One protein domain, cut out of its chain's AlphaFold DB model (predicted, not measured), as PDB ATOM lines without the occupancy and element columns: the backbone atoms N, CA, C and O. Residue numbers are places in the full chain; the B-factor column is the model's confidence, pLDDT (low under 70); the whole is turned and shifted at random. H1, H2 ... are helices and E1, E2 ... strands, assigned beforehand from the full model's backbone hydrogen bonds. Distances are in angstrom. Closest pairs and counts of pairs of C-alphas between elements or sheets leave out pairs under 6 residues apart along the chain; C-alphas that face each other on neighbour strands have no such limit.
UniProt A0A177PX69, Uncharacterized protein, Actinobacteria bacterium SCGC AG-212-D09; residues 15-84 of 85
ATOM      1  N   SER A  15      -7.056 -90.412 -74.432       95.25
ATOM      2  CA  SER A  15      -8.266 -91.234 -74.521       95.25
ATOM      3  C   SER A  15      -9.492 -90.472 -73.999       95.25
ATOM      4  O   SER A  15      -9.372 -89.551 -73.190       95.25
ATOM      5  N   HIS A  16     -10.692 -90.882 -74.419       94.25
ATOM      6  CA  HIS A  16     -11.941 -90.305 -73.905       94.25
ATOM      7  C   HIS A  16     -12.065 -90.453 -72.377       94.25
ATOM      8  O   HIS A  16     -12.448 -89.510 -71.689       94.25
ATOM      9  N   ALA A  17     -11.685 -91.615 -71.833       94.19
ATOM     10  CA  ALA A  17     -11.736 -91.883 -70.396       94.19
ATOM     11  C   ALA A  17     -10.785 -90.973 -69.602       94.19
ATOM     12  O   ALA A  17     -11.146 -90.450 -68.548       94.19
ATOM     13  N   GLU A  18      -9.577 -90.744 -70.122       93.25
ATOM     14  CA  GLU A  18      -8.617 -89.826 -69.510       93.25
ATOM     15  C   GLU A  18      -9.114 -88.378 -69.548       93.25
ATOM     16  O   GLU A  18      -9.008 -87.673 -68.544       93.25
ATOM     17  N   TRP A  19      -9.716 -87.966 -70.667       94.44
ATOM     18  CA  TRP A  19     -10.330 -86.651 -70.813       94.44
ATOM     19  C   TRP A  19     -11.460 -86.417 -69.802       94.44
ATOM     20  O   TRP A  19     -11.443 -85.411 -69.091       94.44
ATOM     21  N   LEU A  20     -12.381 -87.376 -69.653       92.62
ATOM     22  CA  LEU A  20     -13.456 -87.309 -68.656       92.62
ATOM     23  C   LEU A  20     -12.918 -87.228 -67.224       92.62
ATOM     24  O   LEU A  20     -13.389 -86.419 -66.423       92.62
ATOM     25  N   ARG A  21     -11.904 -88.035 -66.895       89.94
ATOM     26  CA  ARG A  21     -11.273 -87.997 -65.571       89.94
ATOM     27  C   ARG A  21     -10.646 -86.630 -65.297       89.94
ATOM     28  O   ARG A  21     -10.791 -86.108 -64.195       89.94
ATOM     29  N   HIS A  22      -9.956 -86.059 -66.282       90.56
ATOM     30  CA  HIS A  22      -9.308 -84.760 -66.135       90.56
ATOM     31  C   HIS A  22     -10.323 -83.642 -65.899       90.56
ATOM     32  O   HIS A  22     -10.153 -82.873 -64.960       90.56
ATOM     33  N   LEU A  23     -11.419 -83.619 -66.663       89.25
ATOM     34  CA  LEU A  23     -12.516 -82.669 -66.458       89.25
ATOM     35  C   LEU A  23     -13.065 -82.700 -65.029       89.25
ATOM     36  O   LEU A  23     -13.234 -81.653 -64.404       89.25
ATOM     37  N   GLY A  24     -13.323 -83.898 -64.496       87.25
ATOM     38  CA  GLY A  24     -13.811 -84.052 -63.126       87.25
ATOM     39  C   GLY A  24     -12.808 -83.548 -62.086       87.25
ATOM     40  O   GLY A  24     -13.187 -82.890 -61.116       87.25
ATOM     41  N   GLU A  25     -11.518 -83.815 -62.290       87.56
ATOM     42  CA  GLU A  25     -10.459 -83.357 -61.391       87.56
ATOM     43  C   GLU A  25     -10.255 -81.837 -61.444       87.56
ATOM     44  O   GLU A  25     -10.076 -81.221 -60.390       87.56
ATOM     45  N   GLU A  26     -10.334 -81.221 -62.624       89.12
ATOM     46  CA  GLU A  26     -10.255 -79.766 -62.785       89.12
ATOM     47  C   GLU A  26     -11.451 -79.058 -62.145       89.12
ATOM     48  O   GLU A  26     -11.267 -78.092 -61.402       89.12
ATOM     49  N   ALA A  27     -12.668 -79.576 -62.338       87.12
ATOM     50  CA  ALA A  27     -13.861 -79.038 -61.687       87.12
ATOM     51  C   ALA A  27     -13.730 -79.071 -60.153       87.12
ATOM     52  O   ALA A  27     -13.988 -78.072 -59.474       87.12
ATOM     53  N   LYS A  28     -13.244 -80.190 -59.594       87.12
ATOM     54  CA  LYS A  28     -12.979 -80.321 -58.150       87.12
ATOM     55  C   LYS A  28     -11.876 -79.376 -57.680       87.12
ATOM     56  O   LYS A  28     -11.995 -78.799 -56.600       87.12
ATOM     57  N   ALA A  29     -10.800 -79.221 -58.453       88.31
ATOM     58  CA  ALA A  29      -9.721 -78.296 -58.125       88.31
ATOM     59  C   ALA A  29     -10.243 -76.856 -58.064       88.31
ATOM     60  O   ALA A  29     -10.043 -76.172 -57.061       88.31
ATOM     61  N   LYS A  30     -11.023 -76.448 -59.069       89.69
ATOM     62  CA  LYS A  30     -11.605 -75.111 -59.134       89.69
ATOM     63  C   LYS A  30     -12.557 -74.827 -57.973       89.69
ATOM     64  O   LYS A  30     -12.494 -73.741 -57.398       89.69
ATOM     65  N   ALA A  31     -13.387 -75.799 -57.588       87.94
ATOM     66  CA  ALA A  31     -14.258 -75.683 -56.418       87.94
ATOM     67  C   ALA A  31     -13.459 -75.518 -55.111       87.94
ATOM     68  O   ALA A  31     -13.808 -74.704 -54.258       87.94
ATOM     69  N   VAL A  32     -12.350 -76.250 -54.960       90.12
ATOM     70  CA  VAL A  32     -11.461 -76.132 -53.793       90.12
ATOM     71  C   VAL A  32     -10.819 -74.753 -53.709       90.12
ATOM     72  O   VAL A  32     -10.762 -74.180 -52.619       90.12
ATOM     73  N   ASP A  33     -10.335 -74.224 -54.830       91.56
ATOM     74  CA  ASP A  33      -9.734 -72.892 -54.867       91.56
ATOM     75  C   ASP A  33     -10.758 -71.793 -54.576       91.56
ATOM     76  O   ASP A  33     -10.446 -70.856 -53.842       91.56
ATOM     77  N   ASP A  34     -11.993 -71.934 -55.067       91.81
ATOM     78  CA  ASP A  34     -13.077 -71.000 -54.758       91.81
ATOM     79  C   ASP A  34     -13.389 -70.969 -53.255       91.81
ATOM     80  O   ASP A  34     -13.352 -69.904 -52.636       91.81
ATOM     81  N   VAL A  35     -13.583 -72.134 -52.627       91.25
ATOM     82  CA  VAL A  35     -13.834 -72.231 -51.178       91.25
ATOM     83  C   VAL A  35     -12.687 -71.611 -50.379       91.25
ATOM     84  O   VAL A  35     -12.923 -70.798 -49.482       91.25
ATOM     85  N   LYS A  36     -11.435 -71.938 -50.716       91.75
ATOM     86  CA  LYS A  36     -10.261 -71.358 -50.047       91.75
ATOM     87  C   LYS A  36     -10.218 -69.840 -50.187       91.75
ATOM     88  O   LYS A  36      -9.966 -69.154 -49.198       91.75
ATOM     89  N   ALA A  37     -10.480 -69.315 -51.383       92.06
ATOM     90  CA  ALA A  37     -10.489 -67.880 -51.638       92.06
ATOM     91  C   ALA A  37     -11.602 -67.170 -50.854       92.06
ATOM     92  O   ALA A  37     -11.359 -66.130 -50.240       92.06
ATOM     93  N   ARG A  38     -12.812 -67.741 -50.824       91.75
ATOM     94  CA  ARG A  38     -13.955 -67.193 -50.080       91.75
ATOM     95  C   ARG A  38     -13.687 -67.152 -48.581       91.75
ATOM     96  O   ARG A  38     -13.911 -66.117 -47.958       91.75
ATOM     97  N   VAL A  39     -13.144 -68.231 -48.019       92.56
ATOM     98  CA  VAL A  39     -12.772 -68.298 -46.599       92.56
ATOM     99  C   VAL A  39     -11.657 -67.297 -46.276       92.56
ATOM    100  O   VAL A  39     -11.781 -66.543 -45.314       92.56
ATOM    101  N   ALA A  40     -10.610 -67.216 -47.103       91.38
ATOM    102  CA  ALA A  40      -9.466 -66.330 -46.867       91.38
ATOM    103  C   ALA A  40      -9.818 -64.831 -46.911       91.38
ATOM    104  O   ALA A  40      -9.170 -64.028 -46.240       91.38
ATOM    105  N   ARG A  41     -10.854 -64.444 -47.671       92.62
ATOM    106  CA  ARG A  41     -11.365 -63.059 -47.722       92.62
ATOM    107  C   ARG A  41     -12.019 -62.612 -46.422       92.62
ATOM    108  O   ARG A  41     -12.184 -61.413 -46.202       92.62
ATOM    109  N   LEU A  42     -12.423 -63.549 -45.571       92.75
ATOM    110  CA  LEU A  42     -13.010 -63.196 -44.296       92.75
ATOM    111  C   LEU A  42     -11.934 -62.704 -43.330       92.75
ATOM    112  O   LEU A  42     -10.812 -63.213 -43.279       92.75
ATOM    113  N   ARG A  43     -12.314 -61.732 -42.507       93.88
ATOM    114  CA  ARG A  43     -11.467 -61.211 -41.442       93.88
ATOM    115  C   ARG A  43     -12.262 -61.149 -40.154       93.88
ATOM    116  O   ARG A  43     -13.384 -60.644 -40.137       93.88
ATOM    117  N   CYS A  44     -11.695 -61.694 -39.083       93.50
ATOM    118  CA  CYS A  44     -12.329 -61.623 -37.778       93.50
ATOM    119  C   CYS A  44     -12.378 -60.158 -37.320       93.50
ATOM    120  O   CYS A  44     -11.316 -59.544 -37.213       93.50
ATOM    121  N   PRO A  45     -13.559 -59.598 -37.006       91.50
ATOM    122  CA  PRO A  45     -13.664 -58.209 -36.557       91.50
ATOM    123  C   PRO A  45     -13.054 -57.996 -35.164       91.50
ATOM    124  O   PRO A  45     -12.677 -56.883 -34.830       91.50
ATOM    125  N   THR A  46     -12.941 -59.057 -34.359       93.12
ATOM    126  CA  THR A  46     -12.429 -58.986 -32.982       93.12
ATOM    127  C   THR A  46     -10.914 -59.156 -32.918       93.12
ATOM    128  O   THR A  46     -10.242 -58.429 -32.201       93.12
ATOM    129  N   HIS A  47     -10.362 -60.113 -33.671       92.06
ATOM    130  CA  HIS A  47      -8.943 -60.480 -33.577       92.06
ATOM    131  C   HIS A  47      -8.130 -60.092 -34.817       92.06
ATOM    132  O   HIS A  47      -6.925 -60.324 -34.854       92.06
ATOM    133  N   GLY A  48      -8.777 -59.596 -35.879       92.00
ATOM    134  CA  GLY A  48      -8.122 -59.184 -37.124       92.00
ATOM    135  C   GLY A  48      -7.491 -60.315 -37.945       92.00
ATOM    136  O   GLY A  48      -6.864 -60.029 -38.965       92.00
ATOM    137  N   LYS A  49      -7.646 -61.581 -37.530       91.62
ATOM    138  CA  LYS A  49      -7.080 -62.771 -38.186       91.62
ATOM    139  C   LYS A  49      -8.034 -63.341 -39.238       91.62
ATOM    140  O   LYS A  49      -9.254 -63.315 -39.054       91.62
ATOM    141  N   SER A  50      -7.470 -63.881 -40.316       92.62
ATOM    142  CA  SER A  50      -8.218 -64.597 -41.353       92.62
ATOM    143  C   SER A  50      -8.286 -66.097 -41.043       92.62
ATOM    144  O   SER A  50      -7.289 -66.666 -40.590       92.62
ATOM    145  N   PRO A  51      -9.440 -66.747 -41.258       93.19
ATOM    146  CA  PRO A  51      -9.570 -68.194 -41.148       93.19
ATOM    147  C   PRO A  51      -8.849 -68.891 -42.310       93.19
ATOM    148  O   PRO A  51      -8.607 -68.300 -43.366       93.19
ATOM    149  N   ARG A  52      -8.530 -70.172 -42.130       92.69
ATOM    150  CA  ARG A  52      -7.846 -70.999 -43.124       92.69
ATOM    151  C   ARG A  52      -8.668 -72.247 -43.413       92.69
ATOM    152  O   ARG A  52      -9.075 -72.936 -42.488       92.69
ATOM    153  N   ALA A  53      -8.871 -72.551 -44.692       91.88
ATOM    154  CA  ALA A  53      -9.480 -73.800 -45.140       91.88
ATOM    155  C   ALA A  53      -8.420 -74.713 -45.769       91.88
ATOM    156  O   ALA A  53      -7.696 -74.315 -46.688       91.88
ATOM    157  N   VAL A  54      -8.338 -75.948 -45.288       88.38
ATOM    158  CA  VAL A  54      -7.461 -76.996 -45.809       88.38
ATOM    159  C   VAL A  54      -8.329 -78.149 -46.289       88.38
ATOM    160  O   VAL A  54      -9.240 -78.591 -45.601       88.38
ATOM    161  N   ARG A  55      -8.074 -78.637 -47.503       84.12
ATOM    162  CA  ARG A  55      -8.777 -79.809 -48.037       84.12
ATOM    163  C   ARG A  55      -8.223 -81.065 -47.368       84.12
ATOM    164  O   ARG A  55      -7.029 -81.319 -47.511       84.12
ATOM    165  N   THR A  56      -9.074 -81.859 -46.726       78.38
ATOM    166  CA  THR A  56      -8.665 -83.080 -46.008       78.38
ATOM    167  C   THR A  56      -8.879 -84.359 -46.806       78.38
ATOM    168  O   THR A  56      -8.140 -85.321 -46.615       78.38
ATOM    169  N   THR A  57      -9.836 -84.406 -47.740       69.75
ATOM    170  CA  THR A  57     -10.070 -85.630 -48.529       69.75
ATOM    171  C   THR A  57     -10.580 -85.345 -49.941       69.75
ATOM    172  O   THR A  57     -11.410 -84.458 -50.149       69.75
ATOM    173  N   LYS A  58     -10.096 -86.137 -50.908       63.22
ATOM    174  CA  LYS A  58     -10.708 -86.356 -52.226       63.22
ATOM    175  C   LYS A  58     -11.312 -87.761 -52.206       63.22
ATOM    176  O   LYS A  58     -10.587 -88.713 -52.465       63.22
ATOM    177  N   SER A  59     -12.585 -87.918 -51.854       56.72
ATOM    178  CA  SER A  59     -13.237 -89.230 -51.965       56.72
ATOM    179  C   SER A  59     -14.504 -89.097 -52.797       56.72
ATOM    180  O   SER A  59     -15.449 -88.417 -52.396       56.72
ATOM    181  N   GLY A  60     -14.490 -89.700 -53.989       69.75
ATOM    182  CA  GLY A  60     -15.604 -89.659 -54.937       69.75
ATOM    183  C   GLY A  60     -16.043 -88.233 -55.284       69.75
ATOM    184  O   GLY A  60     -15.217 -87.386 -55.640       69.75
ATOM    185  N   ASP A  61     -17.346 -87.984 -55.166       74.88
ATOM    186  CA  ASP A  61     -18.011 -86.714 -55.484       74.88
ATOM    187  C   ASP A  61     -18.071 -85.733 -54.304       74.88
ATOM    188  O   ASP A  61     -18.675 -84.665 -54.406       74.88
ATOM    189  N   ARG A  62     -17.446 -86.068 -53.166       78.56
ATOM    190  CA  ARG A  62     -17.429 -85.222 -51.967       78.56
ATOM    191  C   ARG A  62     -16.036 -84.659 -51.712       78.56
ATOM    192  O   ARG A  62     -15.026 -85.364 -51.773       78.56
ATOM    193  N   VAL A  63     -15.995 -83.371 -51.388       82.44
ATOM    194  CA  VAL A  63     -14.778 -82.664 -50.987       82.44
ATOM    195  C   VAL A  63     -14.943 -82.217 -49.545       82.44
ATOM    196  O   VAL A  63     -15.835 -81.431 -49.235       82.44
ATOM    197  N   ASN A  64     -14.068 -82.713 -48.673       86.75
ATOM    198  CA  ASN A  64     -14.061 -82.342 -47.263       86.75
ATOM    199  C   ASN A  64     -13.027 -81.245 -47.001       86.75
ATOM    200  O   ASN A  64     -11.911 -81.277 -47.539       86.75
ATOM    201  N   PHE A  65     -13.402 -80.299 -46.142       88.44
ATOM    202  CA  PHE A  65     -12.553 -79.202 -45.700       88.44
ATOM    203  C   PHE A  65     -12.450 -79.204 -44.179       88.44
ATOM    204  O   PHE A  65     -13.451 -79.318 -43.478       88.44
ATOM    205  N   GLU A  66     -11.236 -79.019 -43.687       91.12
ATOM    206  CA  GLU A  66     -10.963 -78.618 -42.318       91.12
ATOM    207  C   GLU A  66     -10.755 -77.105 -42.301       91.12
ATOM    208  O   GLU A  66      -9.951 -76.561 -43.064       91.12
ATOM    209  N   ILE A  67     -11.524 -76.416 -41.463       92.19
ATOM    210  CA  ILE A  67     -11.475 -74.962 -41.336       92.19
ATOM    211  C   ILE A  67     -10.941 -74.629 -39.951       92.19
ATOM    212  O   ILE A  67     -11.487 -75.081 -38.951       92.19
ATOM    213  N   SER A  68      -9.896 -73.807 -39.896       92.69
ATOM    214  CA  SER A  68      -9.367 -73.240 -38.659       92.69
ATOM    215  C   SER A  68      -9.608 -71.735 -38.612       92.69
ATOM    216  O   SER A  68      -9.538 -71.031 -39.624       92.69
ATOM    217  N   ALA A  69      -9.926 -71.223 -37.427       92.44
ATOM    218  CA  ALA A  69     -10.204 -69.813 -37.200       92.44
ATOM    219  C   ALA A  69      -9.733 -69.386 -35.807       92.44
ATOM    220  O   ALA A  69      -9.467 -70.214 -34.943       92.44
ATOM    221  N   CYS A  70      -9.641 -68.077 -35.578       92.19
ATOM    222  CA  CYS A  70      -9.188 -67.530 -34.298       92.19
ATOM    223  C   CYS A  70     -10.227 -67.597 -33.165       92.19
ATOM    224  O   CYS A  70      -9.861 -67.362 -32.021       92.19
ATOM    225  N   CYS A  71     -11.509 -67.817 -33.474       92.69
ATOM    226  CA  CYS A  71     -12.592 -67.955 -32.494       92.69
ATOM    227  C   CYS A  71     -13.813 -68.658 -33.111       92.69
ATOM    228  O   CYS A  71     -13.974 -68.644 -34.335       92.69
ATOM    229  N   ASP A  72     -14.708 -69.196 -32.279       93.62
ATOM    230  CA  ASP A  72     -15.897 -69.958 -32.707       93.62
ATOM    231  C   ASP A  72     -16.830 -69.167 -33.621       93.62
ATOM    232  O   ASP A  72     -17.331 -69.679 -34.622       93.62
ATOM    233  N   ARG A  73     -17.012 -67.872 -33.336       92.75
ATOM    234  CA  ARG A  73     -17.818 -66.983 -34.184       92.75
ATOM    235  C   ARG A  73     -17.259 -66.903 -35.603       92.75
ATOM    236  O   ARG A  73     -18.013 -66.882 -36.573       92.75
ATOM    237  N   MET A  74     -15.933 -66.851 -35.717       93.31
ATOM    238  CA  MET A  74     -15.243 -66.798 -37.000       93.31
ATOM    239  C   MET A  74     -15.263 -68.160 -37.697       93.31
ATOM    240  O   MET A  74     -15.438 -68.210 -38.912       93.31
ATOM    241  N   LEU A  75     -15.134 -69.247 -36.933       93.31
ATOM    242  CA  LEU A  75     -15.225 -70.611 -37.440       93.31
ATOM    243  C   LEU A  75     -16.598 -70.875 -38.067       93.31
ATOM    244  O   LEU A  75     -16.668 -71.308 -39.214       93.31
ATOM    245  N   LYS A  76     -17.676 -70.529 -37.355       92.44
ATOM    246  CA  LYS A  76     -19.052 -70.689 -37.839       92.44
ATOM    247  C   LYS A  76     -19.287 -69.907 -39.132       92.44
ATOM    248  O   LYS A  76     -19.725 -70.479 -40.123       92.44
ATOM    249  N   ARG A  77     -18.875 -68.635 -39.164       92.06
ATOM    250  CA  ARG A  77     -18.985 -67.794 -40.364       92.06
ATOM    251  C   ARG A  77     -18.178 -68.343 -41.544       92.06
ATOM    252  O   ARG A  77     -18.621 -68.275 -42.686       92.06
ATOM    253  N   ALA A  78     -16.982 -68.870 -41.286       92.56
ATOM    254  CA  ALA A  78     -16.152 -69.476 -42.321       92.56
ATOM    255  C   ALA A  78     -16.772 -70.768 -42.880       92.56
ATOM    256  O   ALA A  78     -16.683 -70.999 -44.083       92.56
ATOM    257  N   GLN A  79     -17.429 -71.575 -42.039       91.81
ATOM    258  CA  GLN A  79     -18.170 -72.764 -42.470       91.81
ATOM    259  C   GLN A  79     -19.380 -72.408 -43.344       91.81
ATOM    260  O   GLN A  79     -19.570 -73.035 -44.381       91.81
ATOM    261  N   GLU A  80     -20.157 -71.384 -42.979       90.94
ATOM    262  CA  GLU A  80     -21.305 -70.917 -43.778       90.94
ATOM    263  C   GLU A  80     -20.864 -70.511 -45.193       90.94
ATOM    264  O   GLU A  80     -21.339 -71.063 -46.191       90.94
ATOM    265  N   VAL A  81     -19.832 -69.666 -45.264       89.94
ATOM    266  CA  VAL A  81     -19.275 -69.170 -46.528       89.94
ATOM    267  C   VAL A  81     -18.671 -70.288 -47.379       89.94
ATOM    268  O   VAL A  81     -18.763 -70.232 -48.608       89.94
ATOM    269  N   ALA A  82     -18.071 -71.309 -46.757       86.56
ATOM    270  CA  ALA A  82     -17.515 -72.462 -47.461       86.56
ATOM    271  C   ALA A  82     -18.594 -73.331 -48.133       86.56
ATOM    272  O   ALA A  82     -18.342 -73.895 -49.195       86.56
ATOM    273  N   VAL A  83     -19.793 -73.416 -47.548       84.25
ATOM    274  CA  VAL A  83     -20.940 -74.160 -48.110       84.25
ATOM    275  C   VAL A  83     -21.736 -73.307 -49.111       84.25
ATOM    276  O   VAL A  83     -22.623 -73.802 -49.801       84.25
ATOM    277  N   GLY A  84     -21.389 -72.027 -49.245       75.06
ATOM    278  CA  GLY A  84     -22.022 -71.117 -50.188       75.06
ATOM    279  C   GLY A  84     -23.312 -70.474 -49.682       75.06
ATOM    280  O   GLY A  84     -24.090 -70.001 -50.508       75.06
TER     281      GLY A  84
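This is residues 15 to 84 of the 85 residues of an uncharacterized protein of Actinobacteria bacterium SCGC AG-212-D09 (UniProt A0A177PX69). A long helix, H1, makes the long axis of a rod; a two-stranded hairpin, E1 and E2, runs alongside its residues 25 to 40, and a short helix, H2, packs on residues 35 to 39 of H1 and on E2. At one end of the rod residues 15 to 23, of which 16 to 23 belong to H1, stick out free, and near the other end lies the loop of residues 41 to 51. The printed part has 70 residues with two named helices and two named strands, in the order H1, E1, E2, H2; the sheet, E1 - E2, is antiparallel, and the class is mixed, helices and strands. The whole is loose, with a radius of gyration of the C-alphas of 14.6 A, and spans 53 by 18 by 16 A.

The sheet has two strands, E1, residues 52 to 59, and E2, residues 62 to 68, which are antiparallel neighbours with 155 degrees between their directions and form a hairpin. N 54 and O 66 are 2.8 A apart and N 56 and O 64 are 3.0 A apart, both within hydrogen-bond range. H1, residues 16 to 40, comes closest to E1 at the C-alphas of Lys 36 and Ala 53, 5.5 A apart. Its closest C-alphas to E2 are those of Lys 28 and Val 63, 7.7 A apart. H2, residues 72 to 83, comes closest to E2 at the C-alphas of Ser 68 and Leu 75, 6.5 A apart. H2 and E1 are near each other, with 5 pairs of C-alphas within 10 A. H1 and H2 touch, H1 with residues 35 to 39 alone and H2 with residues 78 to 83 alone; the closest C-alphas are those of Val 35 and Ala 82, 5.2 A apart. They run opposite ways at a shallow tilt of 31 degrees. In H1 and H2 every O i to N i+4 pair is within hydrogen-bond range.

E1 measures 21.0 A from first to last C-alpha, and E2 measures 19.6 A. H1 measures 36.2 A, from C-alpha 16 at (-11.941, -90.305, -73.905) to C-alpha 40 at (-9.466, -66.330, -46.867). H2 measures 16.7 A and ends with C-alpha 83 at (-20.940, -74.160, -48.110).

The two C-alphas farthest apart are those of Ser 15 and Thr 46, at 52.8 A. Without residues 15 to 23, which stand free, the body spans 39 by 16 by 16 A. The link from H1 to E1 is long, with 11 residues; those from E1 to E2 and from E2 to H2 are tight. The printed part has no cut. The mean pLDDT of the printed part is 88.7, and residues 57 to 60 are under 70.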